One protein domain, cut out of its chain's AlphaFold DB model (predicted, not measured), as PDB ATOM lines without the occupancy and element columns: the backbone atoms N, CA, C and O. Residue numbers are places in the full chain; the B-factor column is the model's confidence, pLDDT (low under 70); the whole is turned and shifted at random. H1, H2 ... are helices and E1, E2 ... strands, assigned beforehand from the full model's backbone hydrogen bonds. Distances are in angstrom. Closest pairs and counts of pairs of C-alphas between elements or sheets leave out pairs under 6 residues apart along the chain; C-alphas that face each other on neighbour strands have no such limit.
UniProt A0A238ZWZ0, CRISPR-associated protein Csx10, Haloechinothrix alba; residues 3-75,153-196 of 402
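What this domain is: This is residues 3 to 75 and 153 to 196 of the 402 residues of the protein "CRISPR-associated protein Csx10" of Haloechinothrix alba (UniProt A0A238ZWZ0). A strongly twisted sheet of four strands has one long helix, H1, crossing over its edge strand E5, while two short helices, H2 and H3, sit together at one end. E2 and E3 lie at the far end from H2, and residues 61 to 75, with no named element, pair briefly with E4 and residues 164 to 165. The printed part has 117 residues, under half in named elements, in the order E1 E2 E3 H1 H2 E4 H3 E5 E6; the class is mixed, and the sheet, E4 E1 E6 E5, is antiparallel. It is compact, radius of gyration of the C-alphas 14.2 A, spanning 39 by 33 by 23 A.

Where its parts are: E1 is residues 3 to 6, from C-alpha 3 at (36.669, -10.030, -44.280). E2 is 13 to 15 and E3 21 to 24. H1, 30 to 45, is 21.9 A long; H2 is 53 to 60. E4 is 159 to 162, H3 166 to 171, E5 176 to 180, 13.3 A, and E6 190 to 195, 16.3 A, ending at C-alpha 195 (41.571, -14.104, -45.161).

How they stand to each other: E1 and E6 are antiparallel, with N 5 and O 192 2.9 A apart. E4 and E1 are antiparallel neighbours, with N 4 and O 160 within hydrogen-bond range at 2.8 A. E5 and E6 form a hairpin, N 179 to O 191 2.9 A. H1 is on the sheet, height 8.9 A, across the strands over E5. H2 and H3 touch, Ile 58 and Pro 167 C-alphas 4.8 A apart, about perpendicular at 76 degrees. H1, with residues 37 to 41 alone, only just touches H3, with 3 pairs of C-alphas within 8 A, the closest Leu 37 and Ala 171, 6.1 A. E2 and E3 meet only at a point, C-alphas 13 and 24 facing each other at 4.3 A. Every O i to N i+4 pair is within hydrogen-bond range in H1 and H2; H3 has 0 of 2, but 3 of 3 O i to N i+3.

The domain as a whole: The C-alphas farthest apart, Asp 19 and Pro 53, are 41.3 A apart. Residues 76 to 152 are not printed; C-alphas 75 and 153 are 13.8 A apart. Of the links printed whole, none is long. pLDDT is under 70 at residues 15 to 23 and 184 to 187.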
ATOM      1  N   THR A   3      37.615 -11.006 -43.726       97.25
ATOM      2  CA  THR A   3      36.669 -10.030 -44.280       97.25
ATOM      3  C   THR A   3      35.635 -10.759 -45.130       97.25
ATOM      4  O   THR A   3      36.012 -11.575 -45.960       97.25
ATOM      5  N   ALA A   4      34.351 -10.466 -44.947       96.75
ATOM      6  CA  ALA A   4      33.270 -10.970 -45.788       96.75
ATOM      7  C   ALA A   4      32.525  -9.801 -46.439       96.75
ATOM      8  O   ALA A   4      31.971  -8.949 -45.741       96.75
ATOM      9  N   ASP A   5      32.506  -9.783 -47.765       95.88
ATOM     10  CA  ASP A   5      31.656  -8.919 -48.575       95.88
ATOM     11  C   ASP A   5      30.398  -9.701 -48.959       95.88
ATOM     12  O   ASP A   5      30.477 -10.730 -49.633       95.88
ATOM     13  N   LEU A   6      29.237  -9.252 -48.478       93.69
ATOM     14  CA  LEU A   6      27.969  -9.936 -48.729       93.69
ATOM     15  C   LEU A   6      27.487  -9.624 -50.149       93.69
ATOM     16  O   LEU A   6      27.005  -8.522 -50.404       93.69
ATOM     17  N   ASP A   7      27.593 -10.584 -51.064       92.56
ATOM     18  CA  ASP A   7      27.074 -10.438 -52.431       92.56
ATOM     19  C   ASP A   7      25.538 -10.560 -52.442       92.56
ATOM     20  O   ASP A   7      24.849  -9.901 -53.220       92.56
ATOM     21  N   GLU A   8      24.989 -11.349 -51.516       91.69
ATOM     22  CA  GLU A   8      23.556 -11.558 -51.324       91.69
ATOM     23  C   GLU A   8      23.126 -11.328 -49.866       91.69
ATOM     24  O   GLU A   8      23.947 -11.391 -48.947       91.69
ATOM     25  N   PRO A   9      21.820 -11.111 -49.603       90.00
ATOM     26  CA  PRO A   9      21.325 -11.005 -48.238       90.00
ATOM     27  C   PRO A   9      21.577 -12.277 -47.418       90.00
ATOM     28  O   PRO A   9      21.284 -13.386 -47.873       90.00
ATOM     29  N   VAL A  10      22.044 -12.114 -46.177       90.12
ATOM     30  CA  VAL A  10      22.372 -13.221 -45.264       90.12
ATOM     31  C   VAL A  10      21.363 -13.303 -44.122       90.12
ATOM     32  O   VAL A  10      21.139 -12.338 -43.390       90.12
ATOM     33  N   ALA A  11      20.795 -14.491 -43.914       87.31
ATOM     34  CA  ALA A  11      19.950 -14.797 -42.762       87.31
ATOM     35  C   ALA A  11      20.748 -15.528 -41.666       87.31
ATOM     36  O   ALA A  11      20.826 -16.761 -41.651       87.31
ATOM     37  N   ALA A  12      21.330 -14.775 -40.730       83.19
ATOM     38  CA  ALA A  12      22.001 -15.322 -39.550       83.19
ATOM     39  C   ALA A  12      21.000 -15.487 -38.391       83.19
ATOM     40  O   ALA A  12      20.874 -14.613 -37.542       83.19
ATOM     41  N   VAL A  13      20.239 -16.583 -38.377       78.75
ATOM     42  CA  VAL A  13      19.123 -16.781 -37.430       78.75
ATOM     43  C   VAL A  13      19.613 -16.962 -35.988       78.75
ATOM     44  O   VAL A  13      20.520 -17.753 -35.733       78.75
ATOM     45  N   ARG A  14      18.989 -16.242 -35.043       70.00
ATOM     46  CA  ARG A  14      19.310 -16.267 -33.605       70.00
ATOM     47  C   ARG A  14      18.495 -17.295 -32.825       70.00
ATOM     48  O   ARG A  14      19.071 -18.095 -32.094       70.00
ATOM     49  N   HIS A  15      17.178 -17.298 -33.015       64.19
ATOM     50  CA  HIS A  15      16.269 -18.296 -32.457       64.19
ATOM     51  C   HIS A  15      15.274 -18.730 -33.528       64.19
ATOM     52  O   HIS A  15      14.736 -17.898 -34.263       64.19
ATOM     53  N   ILE A  16      15.013 -20.033 -33.603       56.34
ATOM     54  CA  ILE A  16      13.881 -20.550 -34.369       56.34
ATOM     55  C   ILE A  16      12.658 -20.340 -33.483       56.34
ATOM     56  O   ILE A  16      12.459 -21.058 -32.507       56.34
ATOM     57  N   ARG A  17      11.887 -19.296 -33.776       54.22
ATOM     58  CA  ARG A  17      10.595 -19.073 -33.132       54.22
ATOM     59  C   ARG A  17       9.544 -19.953 -33.808       54.22
ATOM     60  O   ARG A  17       9.688 -20.314 -34.975       54.22
ATOM     61  N   SER A  18       8.506 -20.315 -33.059       53.56
ATOM     62  CA  SER A  18       7.343 -21.034 -33.589       53.56
ATOM     63  C   SER A  18       6.422 -20.131 -34.412       53.56
ATOM     64  O   SER A  18       5.625 -20.635 -35.197       53.56
ATOM     65  N   ASP A  19       6.540 -18.805 -34.265       54.22
ATOM     66  CA  ASP A  19       5.935 -17.871 -35.203       54.22
ATOM     67  C   ASP A  19       6.772 -17.820 -36.489       54.22
ATOM     68  O   ASP A  19       7.993 -17.976 -36.483       54.22
ATOM     69  N   PHE A  20       6.128 -17.604 -37.637       61.72
ATOM     70  CA  PHE A  20       6.793 -17.518 -38.944       61.72
ATOM     71  C   PHE A  20       7.689 -16.266 -39.102       61.72
ATOM     72  O   PHE A  20       7.878 -15.761 -40.212       61.72
ATOM     73  N   ARG A  21       8.217 -15.737 -37.993       59.16
ATOM     74  CA  ARG A  21       9.130 -14.604 -37.882       59.16
ATOM     75  C   ARG A  21      10.442 -15.089 -37.289       59.16
ATOM     76  O   ARG A  21      10.501 -15.553 -36.160       59.16
ATOM     77  N   GLN A  22      11.516 -14.941 -38.049       65.50
ATOM     78  CA  GLN A  22      12.850 -15.299 -37.574       65.50
ATOM     79  C   GLN A  22      13.652 -14.046 -37.239       65.50
ATOM     80  O   GLN A  22      13.900 -13.210 -38.114       65.50
ATOM     81  N   ASP A  23      14.068 -13.950 -35.976       68.50
ATOM     82  CA  ASP A  23      15.016 -12.940 -35.519       68.50
ATOM     83  C   ASP A  23      16.424 -13.333 -35.989       68.50
ATOM     84  O   ASP A  23      16.849 -14.486 -35.845       68.50
ATOM     85  N   VAL A  24      17.150 -12.372 -36.559       78.38
ATOM     86  CA  VAL A  24      18.534 -12.555 -37.013       78.38
ATOM     87  C   VAL A  24      19.497 -11.713 -36.198       78.38
ATOM     88  O   VAL A  24      19.126 -10.684 -35.632       78.38
ATOM     89  N   TYR A  25      20.742 -12.168 -36.135       86.69
ATOM     90  CA  TYR A  25      21.845 -11.401 -35.585       86.69
ATOM     91  C   TYR A  25      22.158 -10.182 -36.459       86.69
ATOM     92  O   TYR A  25      22.072 -10.231 -37.683       86.69
ATOM     93  N   ASP A  26      22.616  -9.114 -35.809       88.00
ATOM     94  CA  ASP A  26      23.146  -7.892 -36.436       88.00
ATOM     95  C   ASP A  26      24.573  -8.062 -37.003       88.00
ATOM     96  O   ASP A  26      25.240  -7.101 -37.374       88.00
ATOM     97  N   HIS A  27      25.079  -9.290 -37.006       92.62
ATOM     98  CA  HIS A  27      26.411  -9.691 -37.445       92.62
ATOM     99  C   HIS A  27      26.347 -11.152 -37.908       92.62
ATOM    100  O   HIS A  27      25.325 -11.816 -37.723       92.62
ATOM    101  N   VAL A  28      27.427 -11.684 -38.486       94.38
ATOM    102  CA  VAL A  28      27.522 -13.123 -38.790       94.38
ATOM    103  C   VAL A  28      28.223 -13.827 -37.622       94.38
ATOM    104  O   VAL A  28      29.398 -13.555 -37.383       94.38
ATOM    105  N   PRO A  29      27.549 -14.717 -36.871       93.88
ATOM    106  CA  PRO A  29      28.175 -15.440 -35.768       93.88
ATOM    107  C   PRO A  29      29.296 -16.369 -36.235       93.88
ATOM    108  O   PRO A  29      29.252 -16.912 -37.343       93.88
ATOM    109  N   GLY A  30      30.239 -16.653 -35.338       94.06
ATOM    110  CA  GLY A  30      31.317 -17.610 -35.585       94.06
ATOM    111  C   GLY A  30      30.829 -19.003 -35.986       94.06
ATOM    112  O   GLY A  30      31.376 -19.617 -36.897       94.06
ATOM    113  N   THR A  31      29.714 -19.460 -35.407       91.69
ATOM    114  CA  THR A  31      29.072 -20.742 -35.751       91.69
ATOM    115  C   THR A  31      28.676 -20.819 -37.222       91.69
ATOM    116  O   THR A  31      28.768 -21.887 -37.831       91.69
ATOM    117  N   VAL A  32      28.243 -19.695 -37.797       92.19
ATOM    118  CA  VAL A  32      27.843 -19.592 -39.201       92.19
ATOM    119  C   VAL A  32      29.069 -19.628 -40.105       92.19
ATOM    120  O   VAL A  32      29.067 -20.387 -41.074       92.19
ATOM    121  N   LEU A  33      30.120 -18.871 -39.768       95.19
ATOM    122  CA  LEU A  33      31.385 -18.881 -40.508       95.19
ATOM    123  C   LEU A  33      32.035 -20.270 -40.476       95.19
ATOM    124  O   LEU A  33      32.338 -20.830 -41.528       95.19
ATOM    125  N   ARG A  34      32.167 -20.863 -39.283       94.69
ATOM    126  CA  ARG A  34      32.675 -22.227 -39.085       94.69
ATOM    127  C   ARG A  34      31.897 -23.229 -39.927       94.69
ATOM    128  O   ARG A  34      32.496 -24.036 -40.622       94.69
ATOM    129  N   GLY A  35      30.564 -23.186 -39.881       92.19
ATOM    130  CA  GLY A  35      29.719 -24.114 -40.632       92.19
ATOM    131  C   GLY A  35      29.805 -23.938 -42.152       92.19
ATOM    132  O   GLY A  35      29.655 -24.913 -42.884       92.19
ATOM    133  N   ALA A  36      30.030 -22.717 -42.640       93.56
ATOM    134  CA  ALA A  36      30.260 -22.462 -44.060       93.56
ATOM    135  C   ALA A  36      31.629 -22.991 -44.512       93.56
ATOM    136  O   ALA A  36      31.705 -23.693 -45.517       93.56
ATOM    137  N   LEU A  37      32.680 -22.734 -43.730       95.44
ATOM    138  CA  LEU A  37      34.031 -23.234 -43.996       95.44
ATOM    139  C   LEU A  37      34.114 -24.760 -43.900       95.44
ATOM    140  O   LEU A  37      34.728 -25.384 -44.756       95.44
ATOM    141  N   ALA A  38      33.445 -25.375 -42.921       93.50
ATOM    142  CA  ALA A  38      33.358 -26.829 -42.811       93.50
ATOM    143  C   ALA A  38      32.652 -27.442 -44.028       93.50
ATOM    144  O   ALA A  38      33.133 -28.418 -44.587       93.50
ATOM    145  N   ALA A  39      31.546 -26.844 -44.489       91.88
ATOM    146  CA  ALA A  39      30.857 -27.309 -45.693       91.88
ATOM    147  C   ALA A  39      31.741 -27.188 -46.947       91.88
ATOM    148  O   ALA A  39      31.804 -28.124 -47.739       91.88
ATOM    149  N   ALA A  40      32.458 -26.070 -47.100       93.38
ATOM    150  CA  ALA A  40      33.399 -25.873 -48.201       93.38
ATOM    151  C   ALA A  40      34.599 -26.832 -48.125       93.38
ATOM    152  O   ALA A  40      35.096 -27.281 -49.154       93.38
ATOM    153  N   TRP A  41      35.075 -27.159 -46.921       94.38
ATOM    154  CA  TRP A  41      36.120 -28.160 -46.708       94.38
ATOM    155  C   TRP A  41      35.630 -29.552 -47.120       94.38
ATOM    156  O   TRP A  41      36.272 -30.200 -47.941       94.38
ATOM    157  N   ILE A  42      34.445 -29.964 -46.658       93.38
ATOM    158  CA  ILE A  42      33.834 -31.265 -46.987       93.38
ATOM    159  C   ILE A  42      33.596 -31.403 -48.492       93.38
ATOM    160  O   ILE A  42      33.806 -32.464 -49.067       93.38
ATOM    161  N   GLN A  43      33.178 -30.328 -49.161       92.06
ATOM    162  CA  GLN A  43      32.984 -30.345 -50.610       92.06
ATOM    163  C   GLN A  43      34.292 -30.605 -51.377       92.06
ATOM    164  O   GLN A  43      34.257 -31.219 -52.441       92.06
ATOM    165  N   ARG A  44      35.429 -30.135 -50.851       93.06
ATOM    166  CA  ARG A  44      36.751 -30.288 -51.476       93.06
ATOM    167  C   ARG A  44      37.404 -31.630 -51.165       93.06
ATOM    168  O   ARG A  44      38.017 -32.214 -52.050       93.06
ATOM    169  N   HIS A  45      37.283 -32.090 -49.923       92.06
ATOM    170  CA  HIS A  45      38.033 -33.238 -49.398       92.06
ATOM    171  C   HIS A  45      37.184 -34.501 -49.221       92.06
ATOM    172  O   HIS A  45      37.717 -35.576 -48.969       92.06
ATOM    173  N   GLY A  46      35.866 -34.394 -49.391       91.75
ATOM    174  CA  GLY A  46      34.919 -35.450 -49.046       91.75
ATOM    175  C   GLY A  46      34.482 -35.382 -47.582       91.75
ATOM    176  O   GLY A  46      34.896 -34.517 -46.809       91.75
ATOM    177  N   ALA A  47      33.577 -36.286 -47.197       89.00
ATOM    178  CA  ALA A  47      33.146 -36.395 -45.808       89.00
ATOM    179  C   ALA A  47      34.315 -36.903 -44.940       89.00
ATOM    180  O   ALA A  47      34.879 -37.947 -45.278       89.00
ATOM    181  N   PRO A  48      34.674 -36.210 -43.842       88.62
ATOM    182  CA  PRO A  48      35.766 -36.640 -42.983       88.62
ATOM    183  C   PRO A  48      35.411 -37.967 -42.314       88.62
ATOM    184  O   PRO A  48      34.272 -38.180 -41.880       88.62
ATOM    185  N   SER A  49      36.398 -38.854 -42.193       87.00
ATOM    186  CA  SER A  49      36.290 -39.981 -41.271       87.00
ATOM    187  C   SER A  49      36.208 -39.471 -39.826       87.00
ATOM    188  O   SER A  49      36.735 -38.392 -39.546       87.00
ATOM    189  N   PRO A  50      35.617 -40.232 -38.885       78.88
ATOM    190  CA  PRO A  50      35.545 -39.833 -37.474       78.88
ATOM    191  C   PRO A  50      36.892 -39.421 -36.860       78.88
ATOM    192  O   PRO A  50      36.925 -38.525 -36.024       78.88
ATOM    193  N   ASP A  51      37.985 -40.025 -37.332       83.88
ATOM    194  CA  ASP A  51      39.346 -39.803 -36.835       83.88
ATOM    195  C   ASP A  51      40.203 -38.935 -37.771       83.88
ATOM    196  O   ASP A  51      41.429 -39.007 -37.717       83.88
ATOM    197  N   ASP A  52      39.595 -38.139 -38.660       90.81
ATOM    198  CA  ASP A  52      40.350 -37.238 -39.539       90.81
ATOM    199  C   ASP A  52      41.104 -36.182 -38.701       90.81
ATOM    200  O   ASP A  52      40.475 -35.284 -38.121       90.81
ATOM    201  N   PRO A  53      42.448 -36.256 -38.619       92.38
ATOM    202  CA  PRO A  53      43.217 -35.414 -37.712       92.38
ATOM    203  C   PRO A  53      43.255 -33.956 -38.174       92.38
ATOM    204  O   PRO A  53      43.370 -33.051 -37.343       92.38
ATOM    205  N   GLU A  54      43.151 -33.700 -39.480       91.75
ATOM    206  CA  GLU A  54      43.156 -32.343 -40.015       91.75
ATOM    207  C   GLU A  54      41.809 -31.668 -39.760       91.75
ATOM    208  O   GLU A  54      41.772 -30.554 -39.224       91.75
ATOM    209  N   PHE A  55      40.704 -32.360 -40.053       93.31
ATOM    210  CA  PHE A  55      39.367 -31.855 -39.752       93.31
ATOM    211  C   PHE A  55      39.194 -31.615 -38.248       93.31
ATOM    212  O   PHE A  55      38.718 -30.548 -37.843       93.31
ATOM    213  N   ALA A  56      39.636 -32.566 -37.418       92.69
ATOM    214  CA  ALA A  56      39.598 -32.439 -35.968       92.69
ATOM    215  C   ALA A  56      40.412 -31.228 -35.499       92.69
ATOM    216  O   ALA A  56      39.877 -30.389 -34.780       92.69
ATOM    217  N   ALA A  57      41.656 -31.057 -35.955       92.62
ATOM    218  CA  ALA A  57      42.484 -29.916 -35.559       92.62
ATOM    219  C   ALA A  57      41.858 -28.563 -35.943       92.62
ATOM    220  O   ALA A  57      41.922 -27.614 -35.159       92.62
ATOM    221  N   ILE A  58      41.262 -28.462 -37.136       94.81
ATOM    222  CA  ILE A  58      40.686 -27.216 -37.662       94.81
ATOM    223  C   ILE A  58      39.351 -26.882 -36.990       94.81
ATOM    224  O   ILE A  58      39.149 -25.737 -36.585       94.81
ATOM    225  N   PHE A  59      38.431 -27.846 -36.907       93.50
ATOM    226  CA  PHE A  59      37.037 -27.582 -36.546       93.50
ATOM    227  C   PHE A  59      36.659 -28.039 -35.136       93.50
ATOM    228  O   PHE A  59      35.734 -27.448 -34.572       93.50
ATOM    229  N   GLU A  60      37.332 -29.038 -34.557       90.31
ATOM    230  CA  GLU A  60      37.006 -29.609 -33.235       90.31
ATOM    231  C   GLU A  60      38.050 -29.322 -32.137       90.31
ATOM    232  O   GLU A  60      37.710 -29.340 -30.952       90.31
ATOM    233  N   GLY A  61      39.283 -28.997 -32.523       89.88
ATOM    234  CA  GLY A  61      40.401 -28.664 -31.644       89.88
ATOM    235  C   GLY A  61      40.509 -27.166 -31.350       89.88
ATOM    236  O   GLY A  61      39.516 -26.497 -31.056       89.88
ATOM    237  N   ASP A  62      41.732 -26.638 -31.442       89.12
ATOM    238  CA  ASP A  62      42.079 -25.271 -31.017       89.12
ATOM    239  C   ASP A  62      41.795 -24.174 -32.054       89.12
ATOM    240  O   ASP A  62      42.039 -22.990 -31.799       89.12
ATOM    241  N   GLY A  63      41.287 -24.532 -33.236       93.25
ATOM    242  CA  GLY A  63      40.847 -23.549 -34.221       93.25
ATOM    243  C   GLY A  63      39.676 -22.719 -33.688       93.25
ATOM    244  O   GLY A  63      38.654 -23.280 -33.312       93.25
ATOM    245  N   SER A  64      39.796 -21.388 -33.679       95.38
ATOM    246  CA  SER A  64      38.723 -20.469 -33.253       95.38
ATOM    247  C   SER A  64      38.159 -19.685 -34.434       95.38
ATOM    248  O   SER A  64      38.914 -19.222 -35.292       95.38
ATOM    249  N   PHE A  65      36.835 -19.522 -34.469       96.62
ATOM    250  CA  PHE A  65      36.105 -18.835 -35.536       96.62
ATOM    251  C   PHE A  65      35.280 -17.703 -34.929       96.62
ATOM    252  O   PHE A  65      34.146 -17.916 -34.517       96.62
ATOM    253  N   GLY A  66      35.839 -16.500 -34.840       95.69
ATOM    254  CA  GLY A  66      35.163 -15.344 -34.262       95.69
ATOM    255  C   GLY A  66      33.977 -14.839 -35.099       95.69
ATOM    256  O   GLY A  66      33.876 -15.129 -36.296       95.69
ATOM    257  N   PRO A  67      33.060 -14.066 -34.489       95.88
ATOM    258  CA  PRO A  67      31.982 -13.399 -35.213       95.88
ATOM    259  C   PRO A  67      32.529 -12.360 -36.204       95.88
ATOM    260  O   PRO A  67      33.529 -11.690 -35.941       95.88
ATOM    261  N   LEU A  68      31.835 -12.189 -37.331       96.25
ATOM    262  CA  LEU A  68      32.111 -11.140 -38.308       96.25
ATOM    263  C   LEU A  68      31.162  -9.965 -38.072       96.25
ATOM    264  O   LEU A  68      29.971 -10.036 -38.384       96.25
ATOM    265  N   HIS A  69      31.707  -8.883 -37.527       93.50
ATOM    266  CA  HIS A  69      30.999  -7.639 -37.244       93.50
ATOM    267  C   HIS A  69      31.185  -6.632 -38.377       93.50
ATOM    268  O   HIS A  69      32.156  -6.688 -39.120       93.50
ATOM    269  N   HIS A  70      30.275  -5.673 -38.512       88.50
ATOM    270  CA  HIS A  70      30.413  -4.584 -39.467       88.50
ATOM    271  C   HIS A  70      31.752  -3.859 -39.276       88.50
ATOM    272  O   HIS A  70      32.128  -3.542 -38.148       88.50
ATOM    273  N   ARG A  71      32.465  -3.572 -40.374       80.56
ATOM    274  CA  ARG A  71      33.854  -3.065 -40.349       80.56
ATOM    275  C   ARG A  71      34.067  -1.808 -39.492       80.56
ATOM    276  O   ARG A  71      35.148  -1.595 -38.963       80.56
ATOM    277  N   ASN A  72      33.050  -0.955 -39.371       72.62
ATOM    278  CA  ASN A  72      33.099   0.258 -38.540       72.62
ATOM    279  C   ASN A  72      32.728   0.017 -37.057       72.62
ATOM    280  O   ASN A  72      32.558   0.979 -36.314       72.62
ATOM    281  N   GLY A  73      32.530  -1.236 -36.645       77.69
ATOM    282  CA  GLY A  73      32.188  -1.620 -35.278       77.69
ATOM    283  C   GLY A  73      30.724  -1.420 -34.875       77.69
ATOM    284  O   GLY A  73      30.393  -1.706 -33.730       77.69
ATOM    285  N   THR A  74      29.815  -0.982 -35.757       80.62
ATOM    286  CA  THR A  74      28.415  -0.688 -35.369       80.62
ATOM    287  C   THR A  74      27.661  -1.888 -34.809       80.62
ATOM    288  O   THR A  74      26.808  -1.718 -33.945       80.62
ATOM    289  N   SER A  75      27.976  -3.096 -35.277       87.38
ATOM    290  CA  SER A  75      27.361  -4.334 -34.792       87.38
ATOM    291  C   SER A  75      28.034  -4.916 -33.543       87.38
ATOM    292  O   SER A  75      27.619  -5.981 -33.088       87.38
ATOM    293  N   THR A 153      17.054 -10.082 -42.742       88.19
ATOM    294  CA  THR A 153      18.359 -10.424 -43.323       88.19
ATOM    295  C   THR A 153      19.317  -9.250 -43.212       88.19
ATOM    296  O   THR A 153      18.893  -8.097 -43.333       88.19
ATOM    297  N   LEU A 154      20.607  -9.545 -43.064       89.25
ATOM    298  CA  LEU A 154      21.659  -8.574 -43.354       89.25
ATOM    299  C   LEU A 154      21.644  -8.293 -44.866       89.25
ATOM    300  O   LEU A 154      21.566  -9.253 -45.637       89.25
ATOM    301  N   PRO A 155      21.651  -7.025 -45.303       88.44
ATOM    302  CA  PRO A 155      21.576  -6.679 -46.717       88.44
ATOM    303  C   PRO A 155      22.875  -7.012 -47.463       88.44
ATOM    304  O   PRO A 155      23.958  -7.059 -46.878       88.44
ATOM    305  N   ALA A 156      22.751  -7.192 -48.777       89.44
ATOM    306  CA  ALA A 156      23.896  -7.263 -49.680       89.44
ATOM    307  C   ALA A 156      24.686  -5.939 -49.689       89.44
ATOM    308  O   ALA A 156      24.166  -4.879 -49.336       89.44
ATOM    309  N   GLY A 157      25.952  -6.001 -50.096       88.06
ATOM    310  CA  GLY A 157      26.896  -4.880 -50.097       88.06
ATOM    311  C   GLY A 157      27.494  -4.562 -48.723       88.06
ATOM    312  O   GLY A 157      28.328  -3.663 -48.608       88.06
ATOM    313  N   MET A 158      27.095  -5.281 -47.671       88.56
ATOM    314  CA  MET A 158      27.670  -5.117 -46.342       88.56
ATOM    315  C   MET A 158      29.056  -5.764 -46.268       88.56
ATOM    316  O   MET A 158      29.240  -6.904 -46.694       88.56
ATOM    317  N   ARG A 159      30.014  -5.050 -45.667       92.25
ATOM    318  CA  ARG A 159      31.360  -5.558 -45.380       92.25
ATOM    319  C   ARG A 159      31.516  -5.852 -43.893       92.25
ATOM    320  O   ARG A 159      31.465  -4.941 -43.059       92.25
ATOM    321  N   LEU A 160      31.750  -7.117 -43.579       94.38
ATOM    322  CA  LEU A 160      31.939  -7.630 -42.227       94.38
ATOM    323  C   LEU A 160      33.390  -8.070 -42.021       94.38
ATOM    324  O   LEU A 160      34.046  -8.515 -42.957       94.38
ATOM    325  N   THR A 161      33.890  -7.966 -40.797       95.38
ATOM    326  CA  THR A 161      35.254  -8.323 -40.410       95.38
ATOM    327  C   THR A 161      35.273  -9.037 -39.067       95.38
ATOM    328  O   THR A 161      34.506  -8.695 -38.166       95.38
ATOM    329  N   GLY A 162      36.183  -9.988 -38.912       95.38
ATOM    330  CA  GLY A 162      36.418 -10.694 -37.657       95.38
ATOM    331  C   GLY A 162      37.735 -11.456 -37.680       95.38
ATOM    332  O   GLY A 162      38.600 -11.213 -38.528       95.38
ATOM    333  N   TRP A 163      37.894 -12.384 -36.744       95.94
ATOM    334  CA  TRP A 163      39.148 -13.099 -36.531       95.94
ATOM    335  C   TRP A 163      38.936 -14.605 -36.544       95.94
ATOM    336  O   TRP A 163      37.962 -15.109 -35.994       95.94
ATOM    337  N   VAL A 164      39.874 -15.310 -37.164       96.44
ATOM    338  CA  VAL A 164      40.089 -16.740 -36.948       96.44
ATOM    339  C   VAL A 164      41.449 -16.902 -36.288       96.44
ATOM    340  O   VAL A 164      42.337 -16.075 -36.510       96.44
ATOM    341  N   TYR A 165      41.614 -17.943 -35.482       95.81
ATOM    342  CA  TYR A 165      42.849 -18.178 -34.738       95.81
ATOM    343  C   TYR A 165      43.286 -19.638 -34.813       95.81
ATOM    344  O   TYR A 165      42.456 -20.550 -34.862       95.81
ATOM    345  N   GLY A 166      44.604 -19.844 -34.795       94.62
ATOM    346  CA  GLY A 166      45.217 -21.164 -34.780       94.62
ATOM    347  C   GLY A 166      44.896 -21.971 -36.046       94.62
ATOM    348  O   GLY A 166      44.857 -21.406 -37.144       94.62
ATOM    349  N   PRO A 167      44.636 -23.284 -35.917       95.69
ATOM    350  CA  PRO A 167      44.305 -24.161 -37.041       95.69
ATOM    351  C   PRO A 167      43.149 -23.685 -37.933       95.69
ATOM    352  O   PRO A 167      43.130 -24.028 -39.112       95.69
ATOM    353  N   ALA A 168      42.222 -22.862 -37.424       96.06
ATOM    354  CA  ALA A 168      41.077 -22.363 -38.191       96.06
ATOM    355  C   ALA A 168      41.481 -21.589 -39.461       96.06
ATOM    356  O   ALA A 168      40.751 -21.609 -40.451       96.06
ATOM    357  N   ALA A 169      42.661 -20.957 -39.481       95.31
ATOM    358  CA  ALA A 169      43.170 -20.267 -40.668       95.31
ATOM    359  C   ALA A 169      43.433 -21.214 -41.860       95.31
ATOM    360  O   ALA A 169      43.411 -20.770 -43.009       95.31
ATOM    361  N   ARG A 170      43.646 -22.514 -41.600       95.19
ATOM    362  CA  ARG A 170      43.821 -23.554 -42.631       95.19
ATOM    363  C   ARG A 170      42.503 -24.037 -43.239       95.19
ATOM    364  O   ARG A 170      42.522 -24.764 -44.223       95.19
ATOM    365  N   ALA A 171      41.356 -23.621 -42.695       95.00
ATOM    366  CA  ALA A 171      40.059 -23.950 -43.286       95.00
ATOM    367  C   ALA A 171      39.895 -23.345 -44.696       95.00
ATOM    368  O   ALA A 171      39.190 -23.912 -45.531       95.00
ATOM    369  N   PHE A 172      40.571 -22.224 -44.958       95.81
ATOM    370  CA  PHE A 172      40.631 -21.549 -46.253       95.81
ATOM    371  C   PHE A 172      41.634 -22.253 -47.177       95.81
ATOM    372  O   PHE A 172      42.808 -22.372 -46.824       95.81
ATOM    373  N   ALA A 173      41.192 -22.687 -48.359       92.12
ATOM    374  CA  ALA A 173      42.065 -23.205 -49.418       92.12
ATOM    375  C   ALA A 173      42.846 -22.075 -50.109       92.12
ATOM    376  O   ALA A 173      44.005 -22.248 -50.481       92.12
ATOM    377  N   HIS A 174      42.206 -20.919 -50.266       93.50
ATOM    378  CA  HIS A 174      42.746 -19.727 -50.905       93.50
ATOM    379  C   HIS A 174      42.522 -18.490 -50.040       93.50
ATOM    380  O   HIS A 174      41.665 -18.460 -49.159       93.50
ATOM    381  N   ASP A 175      43.277 -17.430 -50.323       94.56
ATOM    382  CA  ASP A 175      43.148 -16.158 -49.606       94.56
ATOM    383  C   ASP A 175      41.787 -15.508 -49.829       94.56
ATOM    384  O   ASP A 175      41.352 -14.700 -49.019       94.56
ATOM    385  N   THR A 176      41.104 -15.843 -50.924       96.06
ATOM    386  CA  THR A 176      39.745 -15.391 -51.214       96.06
ATOM    387  C   THR A 176      38.924 -16.531 -51.790       96.06
ATOM    388  O   THR A 176      39.342 -17.185 -52.742       96.06
ATOM    389  N   GLU A 177      37.732 -16.732 -51.235       95.00
ATOM    390  CA  GLU A 177      36.797 -17.780 -51.637       95.00
ATOM    391  C   GLU A 177      35.359 -17.266 -51.636       95.00
ATOM    392  O   GLU A 177      35.031 -16.261 -51.004       95.00
ATOM    393  N   THR A 178      34.480 -17.972 -52.343       95.69
ATOM    394  CA  THR A 178      33.037 -17.726 -52.277       95.69
ATOM    395  C   THR A 178      32.413 -18.721 -51.310       95.69
ATOM    396  O   THR A 178      32.540 -19.929 -51.501       95.69
ATOM    397  N   LEU A 179      31.730 -18.220 -50.280       94.81
ATOM    398  CA  LEU A 179      31.054 -19.028 -49.266       94.81
ATOM    399  C   LEU A 179      29.563 -18.693 -49.214       94.81
ATOM    400  O   LEU A 179      29.153 -17.565 -49.472       94.81
ATOM    401  N   PHE A 180      28.755 -19.670 -48.802       93.56
ATOM    402  CA  PHE A 180      27.337 -19.466 -48.505       93.56
ATOM    403  C   PHE A 180      27.128 -19.358 -46.994       93.56
ATOM    404  O   PHE A 180      27.170 -20.354 -46.261       93.56
ATOM    405  N   LEU A 181      26.907 -18.133 -46.523       92.12
ATOM    406  CA  LEU A 181      26.715 -17.794 -45.118       92.12
ATOM    407  C   LEU A 181      25.231 -17.834 -44.730       92.12
ATOM    408  O   LEU A 181      24.343 -17.415 -45.466       92.12
ATOM    409  N   GLY A 182      24.967 -18.290 -43.508       85.75
ATOM    410  CA  GLY A 182      23.631 -18.303 -42.913       85.75
ATOM    411  C   GLY A 182      22.731 -19.439 -43.402       85.75
ATOM    412  O   GLY A 182      23.189 -20.467 -43.917       85.75
ATOM    413  N   ALA A 183      21.434 -19.269 -43.149       75.31
ATOM    414  CA  ALA A 183      20.385 -20.200 -43.549       75.31
ATOM    415  C   ALA A 183      19.897 -19.935 -44.986       75.31
ATOM    416  O   ALA A 183      20.104 -18.857 -45.531       75.31
ATOM    417  N   ARG A 184      19.169 -20.905 -45.567       68.44
ATOM    418  CA  ARG A 184      18.536 -20.808 -46.903       68.44
ATOM    419  C   ARG A 184      19.515 -20.487 -48.043       68.44
ATOM    420  O   ARG A 184      19.213 -19.699 -48.934       68.44
ATOM    421  N   ARG A 185      20.644 -21.199 -48.038       66.94
ATOM    422  CA  ARG A 185      21.761 -21.083 -48.995       66.94
ATOM    423  C   ARG A 185      21.383 -21.301 -50.467       66.94
ATOM    424  O   ARG A 185      22.163 -20.978 -51.345       66.94
ATOM    425  N   SER A 186      20.201 -21.852 -50.746       61.28
ATOM    426  CA  SER A 186      19.682 -22.039 -52.107       61.28
ATOM    427  C   SER A 186      19.072 -20.775 -52.724       61.28
ATOM    428  O   SER A 186      18.792 -20.767 -53.917       61.28
ATOM    429  N   VAL A 187      18.807 -19.731 -51.928       62.69
ATOM    430  CA  VAL A 187      18.104 -18.509 -52.375       62.69
ATOM    431  C   VAL A 187      18.732 -17.214 -51.843       62.69
ATOM    432  O   VAL A 187      18.065 -16.171 -51.843       62.69
ATOM    433  N   GLY A 188      19.948 -17.297 -51.305       80.31
ATOM    434  CA  GLY A 188      20.655 -16.196 -50.664       80.31
ATOM    435  C   GLY A 188      21.912 -16.660 -49.926       80.31
ATOM    436  O   GLY A 188      22.166 -17.857 -49.775       80.31
ATOM    437  N   GLY A 189      22.641 -15.700 -49.364       88.25
ATOM    438  CA  GLY A 189      23.761 -15.948 -48.464       88.25
ATOM    439  C   GLY A 189      25.130 -16.047 -49.131       88.25
ATOM    440  O   GLY A 189      26.109 -16.250 -48.413       88.25
ATOM    441  N   GLN A 190      25.232 -15.899 -50.454       94.81
ATOM    442  CA  GLN A 190      26.530 -15.827 -51.116       94.81
ATOM    443  C   GLN A 190      27.344 -14.625 -50.606       94.81
ATOM    444  O   GLN A 190      26.850 -13.498 -50.515       94.81
ATOM    445  N   ALA A 191      28.605 -14.878 -50.270       96.25
ATOM    446  CA  ALA A 191      29.556 -13.864 -49.852       96.25
ATOM    447  C   ALA A 191      30.958 -14.192 -50.362       96.25
ATOM    448  O   ALA A 191      31.389 -15.351 -50.345       96.25
ATOM    449  N   ARG A 192      31.702 -13.153 -50.732       97.31
ATOM    450  CA  ARG A 192      33.140 -13.239 -50.973       97.31
ATOM    451  C   ARG A 192      33.867 -13.072 -49.651       97.31
ATOM    452  O   ARG A 192      33.749 -12.032 -49.005       97.31
ATOM    453  N   VAL A 193      34.606 -14.093 -49.243       97.69
ATOM    454  CA  VAL A 193      35.315 -14.116 -47.967       97.69
ATOM    455  C   VAL A 193      36.812 -14.164 -48.223       97.69
ATOM    456  O   VAL A 193      37.302 -15.054 -48.911       97.69
ATOM    457  N   THR A 194      37.523 -13.200 -47.654       97.88
ATOM    458  CA  THR A 194      38.971 -13.046 -47.761       97.88
ATOM    459  C   THR A 194      39.612 -13.240 -46.393       97.88
ATOM    460  O   THR A 194      39.117 -12.708 -45.394       97.88
ATOM    461  N   ILE A 195      40.722 -13.970 -46.343       97.69
ATOM    462  CA  ILE A 195      41.571 -14.104 -45.161       97.69
ATOM    463  C   ILE A 195      42.896 -13.376 -45.387       97.69
ATOM    464  O   ILE A 195      43.585 -13.586 -46.378       97.69
ATOM    465  N   ASP A 196      43.254 -12.536 -44.428       96.06
ATOM    466  CA  ASP A 196      44.581 -11.953 -44.281       96.06
ATOM    467  C   ASP A 196      45.268 -12.659 -43.106       96.06
ATOM    468  O   ASP A 196      44.804 -12.554 -41.965       96.06
TER     469      ASP A 196